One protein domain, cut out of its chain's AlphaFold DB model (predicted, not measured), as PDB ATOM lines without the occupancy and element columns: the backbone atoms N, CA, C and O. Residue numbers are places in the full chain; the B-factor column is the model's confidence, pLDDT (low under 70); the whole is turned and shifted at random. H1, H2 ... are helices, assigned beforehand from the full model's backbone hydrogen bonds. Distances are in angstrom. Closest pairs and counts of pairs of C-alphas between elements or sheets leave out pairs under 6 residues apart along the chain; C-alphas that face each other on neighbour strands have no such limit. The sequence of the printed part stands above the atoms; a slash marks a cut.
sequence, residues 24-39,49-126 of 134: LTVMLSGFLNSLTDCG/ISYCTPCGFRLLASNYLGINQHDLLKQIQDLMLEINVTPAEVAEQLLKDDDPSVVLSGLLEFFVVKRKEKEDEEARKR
ATOM      1  N   LEU A  24     288.807 416.892 264.403       45.28
ATOM      2  CA  LEU A  24     289.603 415.662 264.372       45.28
ATOM      3  C   LEU A  24     291.089 415.954 264.098       45.28
ATOM      4  O   LEU A  24     291.947 415.241 264.600       45.28
ATOM      5  N   THR A  25     291.408 417.014 263.350       42.97
ATOM      6  CA  THR A  25     292.783 417.445 263.041       42.97
ATOM      7  C   THR A  25     293.451 418.099 264.247       42.97
ATOM      8  O   THR A  25     294.622 417.838 264.522       42.97
ATOM      9  N   VAL A  26     292.716 418.892 265.035       46.59
ATOM     10  CA  VAL A  26     293.216 419.404 266.324       46.59
ATOM     11  C   VAL A  26     293.395 418.260 267.334       46.59
ATOM     12  O   VAL A  26     294.423 418.193 268.006       46.59
ATOM     13  N   MET A  27     292.467 417.293 267.379       49.81
ATOM     14  CA  MET A  27     292.639 416.066 268.172       49.81
ATOM     15  C   MET A  27     293.863 415.255 267.741       49.81
ATOM     16  O   MET A  27     294.652 414.855 268.589       49.81
ATOM     17  N   LEU A  28     294.020 414.999 266.438       52.78
ATOM     18  CA  LEU A  28     295.115 414.215 265.868       52.78
ATOM     19  C   LEU A  28     296.452 414.930 266.032       52.78
ATOM     20  O   LEU A  28     297.438 414.279 266.339       52.78
ATOM     21  N   SER A  29     296.509 416.255 265.893       54.06
ATOM     22  CA  SER A  29     297.737 417.016 266.151       54.06
ATOM     23  C   SER A  29     298.127 416.993 267.631       54.06
ATOM     24  O   SER A  29     299.300 416.786 267.935       54.06
ATOM     25  N   GLY A  30     297.177 417.116 268.566       54.81
ATOM     26  CA  GLY A  30     297.443 416.919 269.998       54.81
ATOM     27  C   GLY A  30     297.869 415.483 270.323       54.81
ATOM     28  O   GLY A  30     298.812 415.252 271.080       54.81
ATOM     29  N   PHE A  31     297.227 414.513 269.675       56.25
ATOM     30  CA  PHE A  31     297.527 413.093 269.791       56.25
ATOM     31  C   PHE A  31     298.923 412.736 269.270       56.25
ATOM     32  O   PHE A  31     299.680 412.052 269.954       56.25
ATOM     33  N   LEU A  32     299.299 413.257 268.100       51.47
ATOM     34  CA  LEU A  32     300.611 413.063 267.485       51.47
ATOM     35  C   LEU A  32     301.723 413.742 268.297       51.47
ATOM     36  O   LEU A  32     302.757 413.119 268.517       51.47
ATOM     37  N   ASN A  33     301.495 414.951 268.829       52.25
ATOM     38  CA  ASN A  33     302.452 415.626 269.721       52.25
ATOM     39  C   ASN A  33     302.671 414.873 271.047       52.25
ATOM     40  O   ASN A  33     303.757 414.922 271.623       52.25
ATOM     41  N   SER A  34     301.661 414.156 271.547       49.62
ATOM     42  CA  SER A  34     301.823 413.311 272.734       49.62
ATOM     43  C   SER A  34     302.450 411.949 272.413       49.62
ATOM     44  O   SER A  34     303.103 411.375 273.282       49.62
ATOM     45  N   LEU A  35     302.284 411.420 271.193       47.97
ATOM     46  CA  LEU A  35     302.943 410.179 270.760       47.97
ATOM     47  C   LEU A  35     304.446 410.353 270.508       47.97
ATOM     48  O   LEU A  35     305.187 409.379 270.636       47.97
ATOM     49  N   THR A  36     304.918 411.565 270.211       47.81
ATOM     50  CA  THR A  36     306.357 411.845 270.057       47.81
ATOM     51  C   THR A  36     307.178 411.633 271.338       47.81
ATOM     52  O   THR A  36     308.386 411.436 271.236       47.81
ATOM     53  N   ASP A  37     306.553 411.572 272.523       40.62
ATOM     54  CA  ASP A  37     307.220 411.171 273.780       40.62
ATOM     55  C   ASP A  37     307.427 409.642 273.873       40.62
ATOM     56  O   ASP A  37     308.358 409.155 274.511       40.62
ATOM     57  N   CYS A  38     306.623 408.863 273.141       43.06
ATOM     58  CA  CYS A  38     306.724 407.407 273.058       43.06
ATOM     59  C   CYS A  38     307.423 406.939 271.767       43.06
ATOM     60  O   CYS A  38     307.046 405.922 271.208       43.06
ATOM     61  N   GLY A  39     308.419 407.669 271.249       46.97
ATOM     62  CA  GLY A  39     309.387 407.160 270.258       46.97
ATOM     63  C   GLY A  39     308.847 406.427 269.013       46.97
ATOM     64  O   GLY A  39     309.583 405.630 268.432       46.97
ATOM     65  N   ILE A  49     294.098 405.833 257.204       53.03
ATOM     66  CA  ILE A  49     293.523 405.928 258.551       53.03
ATOM     67  C   ILE A  49     294.038 404.710 259.325       53.03
ATOM     68  O   ILE A  49     293.421 403.647 259.331       53.03
ATOM     69  N   SER A  50     295.242 404.841 259.880       57.50
ATOM     70  CA  SER A  50     295.925 403.781 260.602       57.50
ATOM     71  C   SER A  50     295.072 403.441 261.810       57.50
ATOM     72  O   SER A  50     294.623 404.322 262.546       57.50
ATOM     73  N   TYR A  51     294.793 402.152 261.956       64.75
ATOM     74  CA  TYR A  51     294.002 401.604 263.045       64.75
ATOM     75  C   TYR A  51     294.446 402.177 264.397       64.75
ATOM     76  O   TYR A  51     295.626 402.439 264.630       64.75
ATOM     77  N   CYS A  52     293.483 402.392 265.287       69.81
ATOM     78  CA  CYS A  52     293.729 402.956 266.598       69.81
ATOM     79  C   CYS A  52     294.578 401.981 267.416       69.81
ATOM     80  O   CYS A  52     294.209 400.821 267.599       69.81
ATOM     81  N   THR A  53     295.718 402.455 267.907       71.62
ATOM     82  CA  THR A  53     296.584 401.673 268.784       71.62
ATOM     83  C   THR A  53     296.134 401.805 270.244       71.62
ATOM     84  O   THR A  53     295.612 402.854 270.636       71.62
ATOM     85  N   PRO A  54     296.395 400.792 271.093       73.81
ATOM     86  CA  PRO A  54     296.141 400.855 272.536       73.81
ATOM     87  C   PRO A  54     296.724 402.100 273.221       73.81
ATOM     88  O   PRO A  54     296.094 402.694 274.098       73.81
ATOM     89  N   CYS A  55     297.923 402.515 272.796       72.12
ATOM     90  CA  CYS A  55     298.583 403.727 273.279       72.12
ATOM     91  C   CYS A  55     297.776 404.980 272.934       72.12
ATOM     92  O   CYS A  55     297.567 405.840 273.785       72.12
ATOM     93  N   GLY A  56     297.271 405.045 271.704       72.94
ATOM     94  CA  GLY A  56     296.421 406.129 271.253       72.94
ATOM     95  C   GLY A  56     295.104 406.221 272.009       72.94
ATOM     96  O   GLY A  56     294.713 407.284 272.486       72.94
ATOM     97  N   PHE A  57     294.433 405.088 272.176       79.44
ATOM     98  CA  PHE A  57     293.193 405.041 272.936       79.44
ATOM     99  C   PHE A  57     293.360 405.547 274.369       79.44
ATOM    100  O   PHE A  57     292.512 406.291 274.850       79.44
ATOM    101  N   ARG A  58     294.465 405.199 275.039       78.06
ATOM    102  CA  ARG A  58     294.751 405.703 276.385       78.06
ATOM    103  C   ARG A  58     294.778 407.225 276.418       78.06
ATOM    104  O   ARG A  58     294.205 407.812 277.323       78.06
ATOM    105  N   LEU A  59     295.398 407.848 275.422       75.00
ATOM    106  CA  LEU A  59     295.445 409.298 275.322       75.00
ATOM    107  C   LEU A  59     294.059 409.902 275.078       75.00
ATOM    108  O   LEU A  59     293.714 410.904 275.697       75.00
ATOM    109  N   LEU A  60     293.250 409.278 274.219       78.31
ATOM    110  CA  LEU A  60     291.863 409.693 274.013       78.31
ATOM    111  C   LEU A  60     291.065 409.582 275.321       78.31
ATOM    112  O   LEU A  60     290.434 410.547 275.729       78.31
ATOM    113  N   ALA A  61     291.153 408.462 276.034       82.12
ATOM    114  CA  ALA A  61     290.491 408.296 277.323       82.12
ATOM    115  C   ALA A  61     290.968 409.329 278.361       82.12
ATOM    116  O   ALA A  61     290.152 409.921 279.060       82.12
ATOM    117  N   SER A  62     292.268 409.616 278.428       80.62
ATOM    118  CA  SER A  62     292.794 410.652 279.319       80.62
ATOM    119  C   SER A  62     292.287 412.049 278.958       80.62
ATOM    120  O   SER A  62     291.958 412.818 279.856       80.62
ATOM    121  N   ASN A  63     292.199 412.380 277.667       77.12
ATOM    122  CA  ASN A  63     291.793 413.708 277.206       77.12
ATOM    123  C   ASN A  63     290.279 413.938 277.286       77.12
ATOM    124  O   ASN A  63     289.857 415.036 277.633       77.12
ATOM    125  N   TYR A  64     289.475 412.921 276.971       76.69
ATOM    126  CA  TYR A  64     288.012 413.015 276.955       76.69
ATOM    127  C   TYR A  64     287.398 412.744 278.318       76.69
ATOM    128  O   TYR A  64     286.560 413.500 278.794       76.69
ATOM    129  N   LEU A  65     287.837 411.669 278.960       80.12
ATOM    130  CA  LEU A  65     287.236 411.164 280.186       80.12
ATOM    131  C   LEU A  65     288.053 411.520 281.436       80.12
ATOM    132  O   LEU A  65     287.630 411.231 282.553       80.12
ATOM    133  N   GLY A  66     289.251 412.094 281.280       80.94
ATOM    134  CA  GLY A  66     290.133 412.412 282.407       80.94
ATOM    135  C   GLY A  66     290.723 411.181 283.106       80.94
ATOM    136  O   GLY A  66     291.291 411.304 284.193       80.94
ATOM    137  N   ILE A  67     290.596 409.986 282.516       79.06
ATOM    138  CA  ILE A  67     291.036 408.723 283.121       79.06
ATOM    139  C   ILE A  67     292.303 408.202 282.451       79.06
ATOM    140  O   ILE A  67     292.361 407.980 281.249       79.06
ATOM    141  N   ASN A  68     293.331 407.942 283.254       71.88
ATOM    142  CA  ASN A  68     294.599 407.413 282.746       71.88
ATOM    143  C   ASN A  68     294.687 405.884 282.849       71.88
ATOM    144  O   ASN A  68     295.447 405.253 282.115       71.88
ATOM    145  N   GLN A  69     293.958 405.282 283.797       71.06
ATOM    146  CA  GLN A  69     294.037 403.857 284.118       71.06
ATOM    147  C   GLN A  69     292.679 403.360 284.628       71.06
ATOM    148  O   GLN A  69     292.125 403.924 285.567       71.06
ATOM    149  N   HIS A  70     292.150 402.305 284.011       77.88
ATOM    150  CA  HIS A  70     290.900 401.651 284.401       77.88
ATOM    151  C   HIS A  70     290.941 400.192 283.932       77.88
ATOM    152  O   HIS A  70     291.553 399.898 282.903       77.88
ATOM    153  N   ASP A  71     290.287 399.274 284.645       82.62
ATOM    154  CA  ASP A  71     290.292 397.854 284.262       82.62
ATOM    155  C   ASP A  71     289.639 397.645 282.882       82.62
ATOM    156  O   ASP A  71     290.211 397.007 281.998       82.62
ATOM    157  N   LEU A  72     288.518 398.335 282.638       85.25
ATOM    158  CA  LEU A  72     287.848 398.355 281.332       85.25
ATOM    159  C   LEU A  72     288.746 398.907 280.218       85.25
ATOM    160  O   LEU A  72     288.749 398.356 279.124       85.25
ATOM    161  N   LEU A  73     289.568 399.934 280.485       83.81
ATOM    162  CA  LEU A  73     290.514 400.448 279.483       83.81
ATOM    163  C   LEU A  73     291.499 399.365 279.047       83.81
ATOM    164  O   LEU A  73     291.895 399.335 277.886       83.81
ATOM    165  N   LYS A  74     291.923 398.493 279.966       84.69
ATOM    166  CA  LYS A  74     292.836 397.390 279.659       84.69
ATOM    167  C   LYS A  74     292.146 396.322 278.813       84.69
ATOM    168  O   LYS A  74     292.730 395.869 277.837       84.69
ATOM    169  N   GLN A  75     290.907 395.970 279.155       87.94
ATOM    170  CA  GLN A  75     290.103 395.022 278.377       87.94
ATOM    171  C   GLN A  75     289.859 395.536 276.951       87.94
ATOM    172  O   GLN A  75     290.023 394.797 275.986       87.94
ATOM    173  N   ILE A  76     289.540 396.825 276.816       87.50
ATOM    174  CA  ILE A  76     289.359 397.493 275.524       87.50
ATOM    175  C   ILE A  76     290.671 397.487 274.728       87.50
ATOM    176  O   ILE A  76     290.661 397.124 273.560       87.50
ATOM    177  N   GLN A  77     291.810 397.816 275.345       84.06
ATOM    178  CA  GLN A  77     293.123 397.756 274.684       84.06
ATOM    179  C   GLN A  77     293.449 396.356 274.143       84.06
ATOM    180  O   GLN A  77     293.998 396.251 273.051       84.06
ATOM    181  N   ASP A  78     293.105 395.301 274.884       85.56
ATOM    182  CA  ASP A  78     293.301 393.909 274.457       85.56
ATOM    183  C   ASP A  78     292.401 393.562 273.259       85.56
ATOM    184  O   ASP A  78     292.878 393.085 272.231       85.56
ATOM    185  N   LEU A  79     291.121 393.951 273.321       86.38
ATOM    186  CA  LEU A  79     290.179 393.858 272.199       86.38
ATOM    187  C   LEU A  79     290.715 394.551 270.937       86.38
ATOM    188  O   LEU A  79     290.651 393.976 269.853       86.38
ATOM    189  N   MET A  80     291.290 395.751 271.062       81.75
ATOM    190  CA  MET A  80     291.861 396.508 269.936       81.75
ATOM    191  C   MET A  80     293.040 395.808 269.250       81.75
ATOM    192  O   MET A  80     293.376 396.153 268.120       81.75
ATOM    193  N   LEU A  81     293.686 394.838 269.908       80.44
ATOM    194  CA  LEU A  81     294.721 394.013 269.278       80.44
ATOM    195  C   LEU A  81     294.121 392.906 268.400       80.44
ATOM    196  O   LEU A  81     294.762 392.459 267.450       80.44
ATOM    197  N   GLU A  82     292.894 392.473 268.688       82.31
ATOM    198  CA  GLU A  82     292.189 391.429 267.936       82.31
ATOM    199  C   GLU A  82     291.318 391.994 266.806       82.31
ATOM    200  O   GLU A  82     291.165 391.381 265.735       82.31
ATOM    201  N   ILE A  83     290.737 393.174 267.040       81.06
ATOM    202  CA  ILE A  83     289.875 393.867 266.089       81.06
ATOM    203  C   ILE A  83     290.479 395.185 265.617       81.06
ATOM    204  O   ILE A  83     290.980 396.005 266.374       81.06
ATOM    205  N   ASN A  84     290.363 395.411 264.316       72.75
ATOM    206  CA  ASN A  84     290.809 396.628 263.669       72.75
ATOM    207  C   ASN A  84     289.737 397.713 263.826       72.75
ATOM    208  O   ASN A  84     288.641 397.604 263.271       72.75
ATOM    209  N   VAL A  85     290.054 398.758 264.584       77.38
ATOM    210  CA  VAL A  85     289.143 399.875 264.876       77.38
ATOM    211  C   VAL A  85     289.824 401.182 264.530       77.38
ATOM    212  O   VAL A  85     291.039 401.298 264.668       77.38
ATOM    213  N   THR A  86     289.076 402.162 264.042       75.50
ATOM    214  CA  THR A  86     289.655 403.467 263.699       75.50
ATOM    215  C   THR A  86     289.598 404.416 264.896       75.50
ATOM    216  O   THR A  86     288.683 404.320 265.715       75.50
ATOM    217  N   PRO A  87     290.552 405.355 265.031       72.81
ATOM    218  CA  PRO A  87     290.518 406.332 266.119       72.81
ATOM    219  C   PRO A  87     289.249 407.194 266.082       72.81
ATOM    220  O   PRO A  87     288.772 407.592 267.137       72.81
ATOM    221  N   ALA A  88     288.665 407.415 264.898       75.00
ATOM    222  CA  ALA A  88     287.389 408.108 264.743       75.00
ATOM    223  C   ALA A  88     286.216 407.329 265.363       75.00
ATOM    224  O   ALA A  88     285.447 407.918 266.110       75.00
ATOM    225  N   GLU A  89     286.104 406.014 265.131       81.06
ATOM    226  CA  GLU A  89     285.060 405.186 265.767       81.06
ATOM    227  C   GLU A  89     285.168 405.203 267.295       81.06
ATOM    228  O   GLU A  89     284.161 405.266 268.001       81.06
ATOM    229  N   VAL A  90     286.401 405.150 267.802       82.12
ATOM    230  CA  VAL A  90     286.682 405.187 269.239       82.12
ATOM    231  C   VAL A  90     286.333 406.547 269.822       82.12
ATOM    232  O   VAL A  90     285.634 406.607 270.827       82.12
ATOM    233  N   ALA A  91     286.775 407.630 269.181       80.94
ATOM    234  CA  ALA A  91     286.434 408.989 269.577       80.94
ATOM    235  C   ALA A  91     284.921 409.221 269.534       80.94
ATOM    236  O   ALA A  91     284.381 409.816 270.454       80.94
ATOM    237  N   GLU A  92     284.220 408.690 268.529       83.56
ATOM    238  CA  GLU A  92     282.761 408.759 268.463       83.56
ATOM    239  C   GLU A  92     282.124 408.092 269.685       83.56
ATOM    240  O   GLU A  92     281.256 408.695 270.304       83.56
ATOM    241  N   GLN A  93     282.569 406.893 270.086       86.50
ATOM    242  CA  GLN A  93     282.037 406.266 271.304       86.50
ATOM    243  C   GLN A  93     282.385 407.074 272.557       86.50
ATOM    244  O   GLN A  93     281.558 407.178 273.455       86.50
ATOM    245  N   LEU A  94     283.588 407.657 272.607       83.69
ATOM    246  CA  LEU A  94     284.028 408.511 273.713       83.69
ATOM    247  C   LEU A  94     283.242 409.824 273.817       83.69
ATOM    248  O   LEU A  94     283.157 410.380 274.902       83.69
ATOM    249  N   LEU A  95     282.684 410.308 272.707       83.38
ATOM    250  CA  LEU A  95     281.916 411.551 272.615       83.38
ATOM    251  C   LEU A  95     280.402 411.350 272.764       83.38
ATOM    252  O   LEU A  95     279.665 412.334 272.776       83.38
ATOM    253  N   LYS A  96     279.915 410.104 272.836       84.31
ATOM    254  CA  LYS A  96     278.477 409.818 272.996       84.31
ATOM    255  C   LYS A  96     277.947 410.187 274.376       84.31
ATOM    256  O   LYS A  96     276.784 410.563 274.483       84.31
ATOM    257  N   ASP A  97     278.795 410.094 275.394       86.75
ATOM    258  CA  ASP A  97     278.453 410.358 276.784       86.75
ATOM    259  C   ASP A  97     279.627 411.050 277.492       86.75
ATOM    260  O   ASP A  97     280.786 410.850 277.141       86.75
ATOM    261  N   ASP A  98     279.328 411.841 278.522       82.12
ATOM    262  CA  ASP A  98     280.345 412.469 279.378       82.12
ATOM    263  C   ASP A  98     280.781 411.559 280.545       82.12
ATOM    264  O   ASP A  98     281.785 411.823 281.208       82.12
ATOM    265  N   ASP A  99     280.027 410.486 280.835       87.12
ATOM    266  CA  ASP A  99     280.330 409.592 281.956       87.12
ATOM    267  C   ASP A  99     281.327 408.488 281.550       87.12
ATOM    268  O   ASP A  99     281.014 407.653 280.692       87.12
ATOM    269  N   PRO A 100     282.503 408.396 282.199       83.94
ATOM    270  CA  PRO A 100     283.528 407.421 281.837       83.94
ATOM    271  C   PRO A 100     283.073 405.972 281.983       83.94
ATOM    272  O   PRO A 100     283.521 405.114 281.226       83.94
ATOM    273  N   SER A 101     282.195 405.669 282.939       86.25
ATOM    274  CA  SER A 101     281.730 404.297 283.155       86.25
ATOM    275  C   SER A 101     280.780 403.873 282.039       86.25
ATOM    276  O   SER A 101     280.901 402.760 281.522       86.25
ATOM    277  N   VAL A 102     279.873 404.771 281.638       89.00
ATOM    278  CA  VAL A 102     278.920 404.541 280.542       89.00
ATOM    279  C   VAL A 102     279.660 404.405 279.215       89.00
ATOM    280  O   VAL A 102     279.497 403.400 278.521       89.00
ATOM    281  N   VAL A 103     280.548 405.354 278.916       90.12
ATOM    282  CA  VAL A 103     281.348 405.371 277.690       90.12
ATOM    283  C   VAL A 103     282.189 404.107 277.540       90.12
ATOM    284  O   VAL A 103     282.167 403.458 276.492       90.12
ATOM    285  N   LEU A 104     282.937 403.727 278.582       88.88
ATOM    286  CA  LEU A 104     283.797 402.547 278.524       88.88
ATOM    287  C   LEU A 104     282.989 401.263 278.369       88.88
ATOM    288  O   LEU A 104     283.404 400.375 277.627       88.88
ATOM    289  N   SER A 105     281.842 401.161 279.045       90.25
ATOM    290  CA  SER A 105     280.954 400.008 278.900       90.25
ATOM    291  C   SER A 105     280.396 399.910 277.477       90.25
ATOM    292  O   SER A 105     280.418 398.828 276.892       90.25
ATOM    293  N   GLY A 106     279.947 401.029 276.897       90.50
ATOM    294  CA  GLY A 106     279.430 401.072 275.527       90.50
ATOM    295  C   GLY A 106     280.497 400.742 274.481       90.50
ATOM    296  O   GLY A 106     280.261 399.940 273.577       90.50
ATOM    297  N   LEU A 107     281.707 401.287 274.639       89.94
ATOM    298  CA  LEU A 107     282.835 400.995 273.753       89.94
ATOM    299  C   LEU A 107     283.276 399.525 273.841       89.94
ATOM    300  O   LEU A 107     283.567 398.902 272.819       89.94
ATOM    301  N   LEU A 108     283.302 398.953 275.048       90.38
ATOM    302  CA  LEU A 108     283.603 397.536 275.252       90.38
ATOM    303  C   LEU A 108     282.574 396.645 274.541       90.38
ATOM    304  O   LEU A 108     282.957 395.712 273.833       90.38
ATOM    305  N   GLU A 109     281.282 396.940 274.704       90.88
ATOM    306  CA  GLU A 109     280.203 396.192 274.051       90.88
ATOM    307  C   GLU A 109     280.317 396.268 272.523       90.88
ATOM    308  O   GLU A 109     280.277 395.234 271.850       90.88
ATOM    309  N   PHE A 110     280.576 397.462 271.983       90.44
ATOM    310  CA  PHE A 110     280.815 397.672 270.554       90.44
ATOM    311  C   PHE A 110     281.948 396.780 270.023       90.44
ATOM    312  O   PHE A 110     281.808 396.130 268.984       90.44
ATOM    313  N   PHE A 111     283.055 396.678 270.758       89.69
ATOM    314  CA  PHE A 111     284.181 395.832 270.369       89.69
ATOM    315  C   PHE A 111     283.889 394.336 270.477       89.69
ATOM    316  O   PHE A 111     284.289 393.574 269.596       89.69
ATOM    317  N   VAL A 112     283.166 393.897 271.508       90.06
ATOM    318  CA  VAL A 112     282.765 392.489 271.657       90.06
ATOM    319  C   VAL A 112     281.871 392.053 270.495       90.06
ATOM    320  O   VAL A 112     282.082 390.975 269.931       90.06
ATOM    321  N   VAL A 113     280.908 392.894 270.103       90.75
ATOM    322  CA  VAL A 113     280.037 392.639 268.945       90.75
ATOM    323  C   VAL A 113     280.870 392.546 267.669       90.75
ATOM    324  O   VAL A 113     280.813 391.528 266.978       90.75
ATOM    325  N   LYS A 114     281.733 393.537 267.420       87.25
ATOM    326  CA  LYS A 114     282.583 393.594 266.222       87.25
ATOM    327  C   LYS A 114     283.543 392.400 266.119       87.25
ATOM    328  O   LYS A 114     283.756 391.864 265.031       87.25
ATOM    329  N   ARG A 115     284.093 391.929 267.249       87.88
ATOM    330  CA  ARG A 115     284.914 390.702 267.313       87.88
ATOM    331  C   ARG A 115     284.099 389.476 266.902       87.88
ATOM    332  O   ARG A 115     284.556 388.682 266.082       87.88
ATOM    333  N   LYS A 116     282.892 389.330 267.451       87.25
ATOM    334  CA  LYS A 116     282.025 388.175 267.195       87.25
ATOM    335  C   LYS A 116     281.572 388.098 265.735       87.25
ATOM    336  O   LYS A 116     281.544 387.010 265.168       87.25
ATOM    337  N   GLU A 117     281.259 389.235 265.118       86.12
ATOM    338  CA  GLU A 117     280.898 389.300 263.695       86.12
ATOM    339  C   GLU A 117     282.052 388.849 262.790       86.12
ATOM    340  O   GLU A 117     281.848 388.055 261.869       86.12
ATOM    341  N   LYS A 118     283.283 389.282 263.098       81.69
ATOM    342  CA  LYS A 118     284.491 388.863 262.374       81.69
ATOM    343  C   LYS A 118     284.716 387.347 262.479       81.69
ATOM    344  O   LYS A 118     285.012 386.705 261.472       81.69
ATOM    345  N   GLU A 119     284.532 386.766 263.667       85.06
ATOM    346  CA  GLU A 119     284.687 385.321 263.896       85.06
ATOM    347  C   GLU A 119     283.636 384.482 263.139       85.06
ATOM    348  O   GLU A 119     283.988 383.486 262.496       85.06
ATOM    349  N   ASP A 120     282.361 384.893 263.146       82.06
ATOM    350  CA  ASP A 120     281.289 384.187 262.426       82.06
ATOM    351  C   ASP A 120     281.513 384.213 260.902       82.06
ATOM    352  O   ASP A 120     281.367 383.195 260.210       82.06
ATOM    353  N   GLU A 121     281.966 385.352 260.368       80.62
ATOM    354  CA  GLU A 121     282.252 385.487 258.942       80.62
ATOM    355  C   GLU A 121     283.443 384.615 258.504       80.62
ATOM    356  O   GLU A 121     283.391 383.956 257.456       80.62
ATOM    357  N   GLU A 122     284.500 384.538 259.317       80.38
ATOM    358  CA  GLU A 122     285.633 383.641 259.077       80.38
ATOM    359  C   GLU A 122     285.229 382.160 259.151       80.38
ATOM    360  O   GLU A 122     285.615 381.363 258.282       80.38
ATOM    361  N   ALA A 123     284.396 381.779 260.125       77.44
ATOM    362  CA  ALA A 123     283.869 380.421 260.248       77.44
ATOM    363  C   ALA A 123     283.015 380.023 259.029       77.44
ATOM    364  O   ALA A 123     283.086 378.886 258.541       77.44
ATOM    365  N   ARG A 124     282.245 380.967 258.478       72.06
ATOM    366  CA  ARG A 124     281.434 380.761 257.272       72.06
ATOM    367  C   ARG A 124     282.276 380.697 255.991       72.06
ATOM    368  O   ARG A 124     281.928 379.935 255.086       72.06
ATOM    369  N   LYS A 125     283.402 381.420 255.914       73.00
ATOM    370  CA  LYS A 125     284.371 381.330 254.799       73.00
ATOM    371  C   LYS A 125     285.094 379.977 254.770       73.00
ATOM    372  O   LYS A 125     285.229 379.392 253.695       73.00
ATOM    373  N   ARG A 126     285.463 379.414 255.929       61.09
ATOM    374  CA  ARG A 126     286.138 378.100 256.021       61.09
ATOM    375  C   ARG A 126     285.270 376.924 255.551       61.09
ATOM    376  O   ARG A 126     285.803 375.972 254.994       61.09
TER     377      ARG A 126
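This is residues 24 to 39 and 49 to 126 of the 134 residues of the protein "AAA+ ATPase domain-containing protein" of Artemisia annua (UniProt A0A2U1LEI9). Two helical hairpins, H2 with H3 and H4 with H5, pack into a small ring of four helices in which H2, H3, H5 and H4 each touch the next, and H1 crosses the outside of H2. H5 is much the longest, and its last residues, 119 to 126, stick out of the body as a free arm. The printed part has 94 residues with five named helices, H1 to H5 in chain order, and no named strand, an all-helix domain. It is compact, with a radius of gyration of the C-alphas of 13.9 A, and spans 43 by 29 by 22 A, only just elongated.

H1, residues 24 to 38, begins at C-alpha 24 (289.603, 415.662, 264.372) and is 20.9 A long. H2 is residues 54 to 65, 15.6 A; H3 is residues 71 to 82, 17.6 A; H4 is residues 87 to 95, 12.0 A. H5, residues 100 to 126, runs 39.2 A to C-alpha 126 (286.138, 378.100, 256.021).

H2 is the hub, touching three helices. With H4 it has a shallow tilt of 26 degrees, the same way; the closest C-alphas, of Tyr 64 and Leu 94, are 6.8 A apart. Its residues 54 to 58 touch H3, closest at the C-alphas of Pro 54 and Gln 77, 4.8 A, in a hairpin. Its residues 56 to 60 touch residues 31 to 35 of H1 at a steep tilt of 56 degrees, closest at the C-alphas of Phe 31 and Leu 59, 7.0 A. H5 touches H3 with residues 104 to 115 alone, the same way at a shallow tilt of 25 degrees, closest at the C-alphas of Ile 76 and Leu 108, 5.8 A. H4 and H5 form a hairpin, closest at the C-alphas of Leu 94 and Val 103, 5.7 A. H1 is apart from H3 and H5. Every O i to N i+4 pair is within hydrogen-bond range in H2, H4 and H5, against 9 of 11 in H1 and 7 of 8 in H3.

The C-alphas farthest apart, of Gly 66 and Arg 126, are 43.5 A apart. Residues 40 to 48 are not printed, and C-alphas 39 and 49 are 19.8 A apart across this cut. The links printed whole are tight. Confidence is under 70 in residues 24 to 39, 49 to 52 and 126.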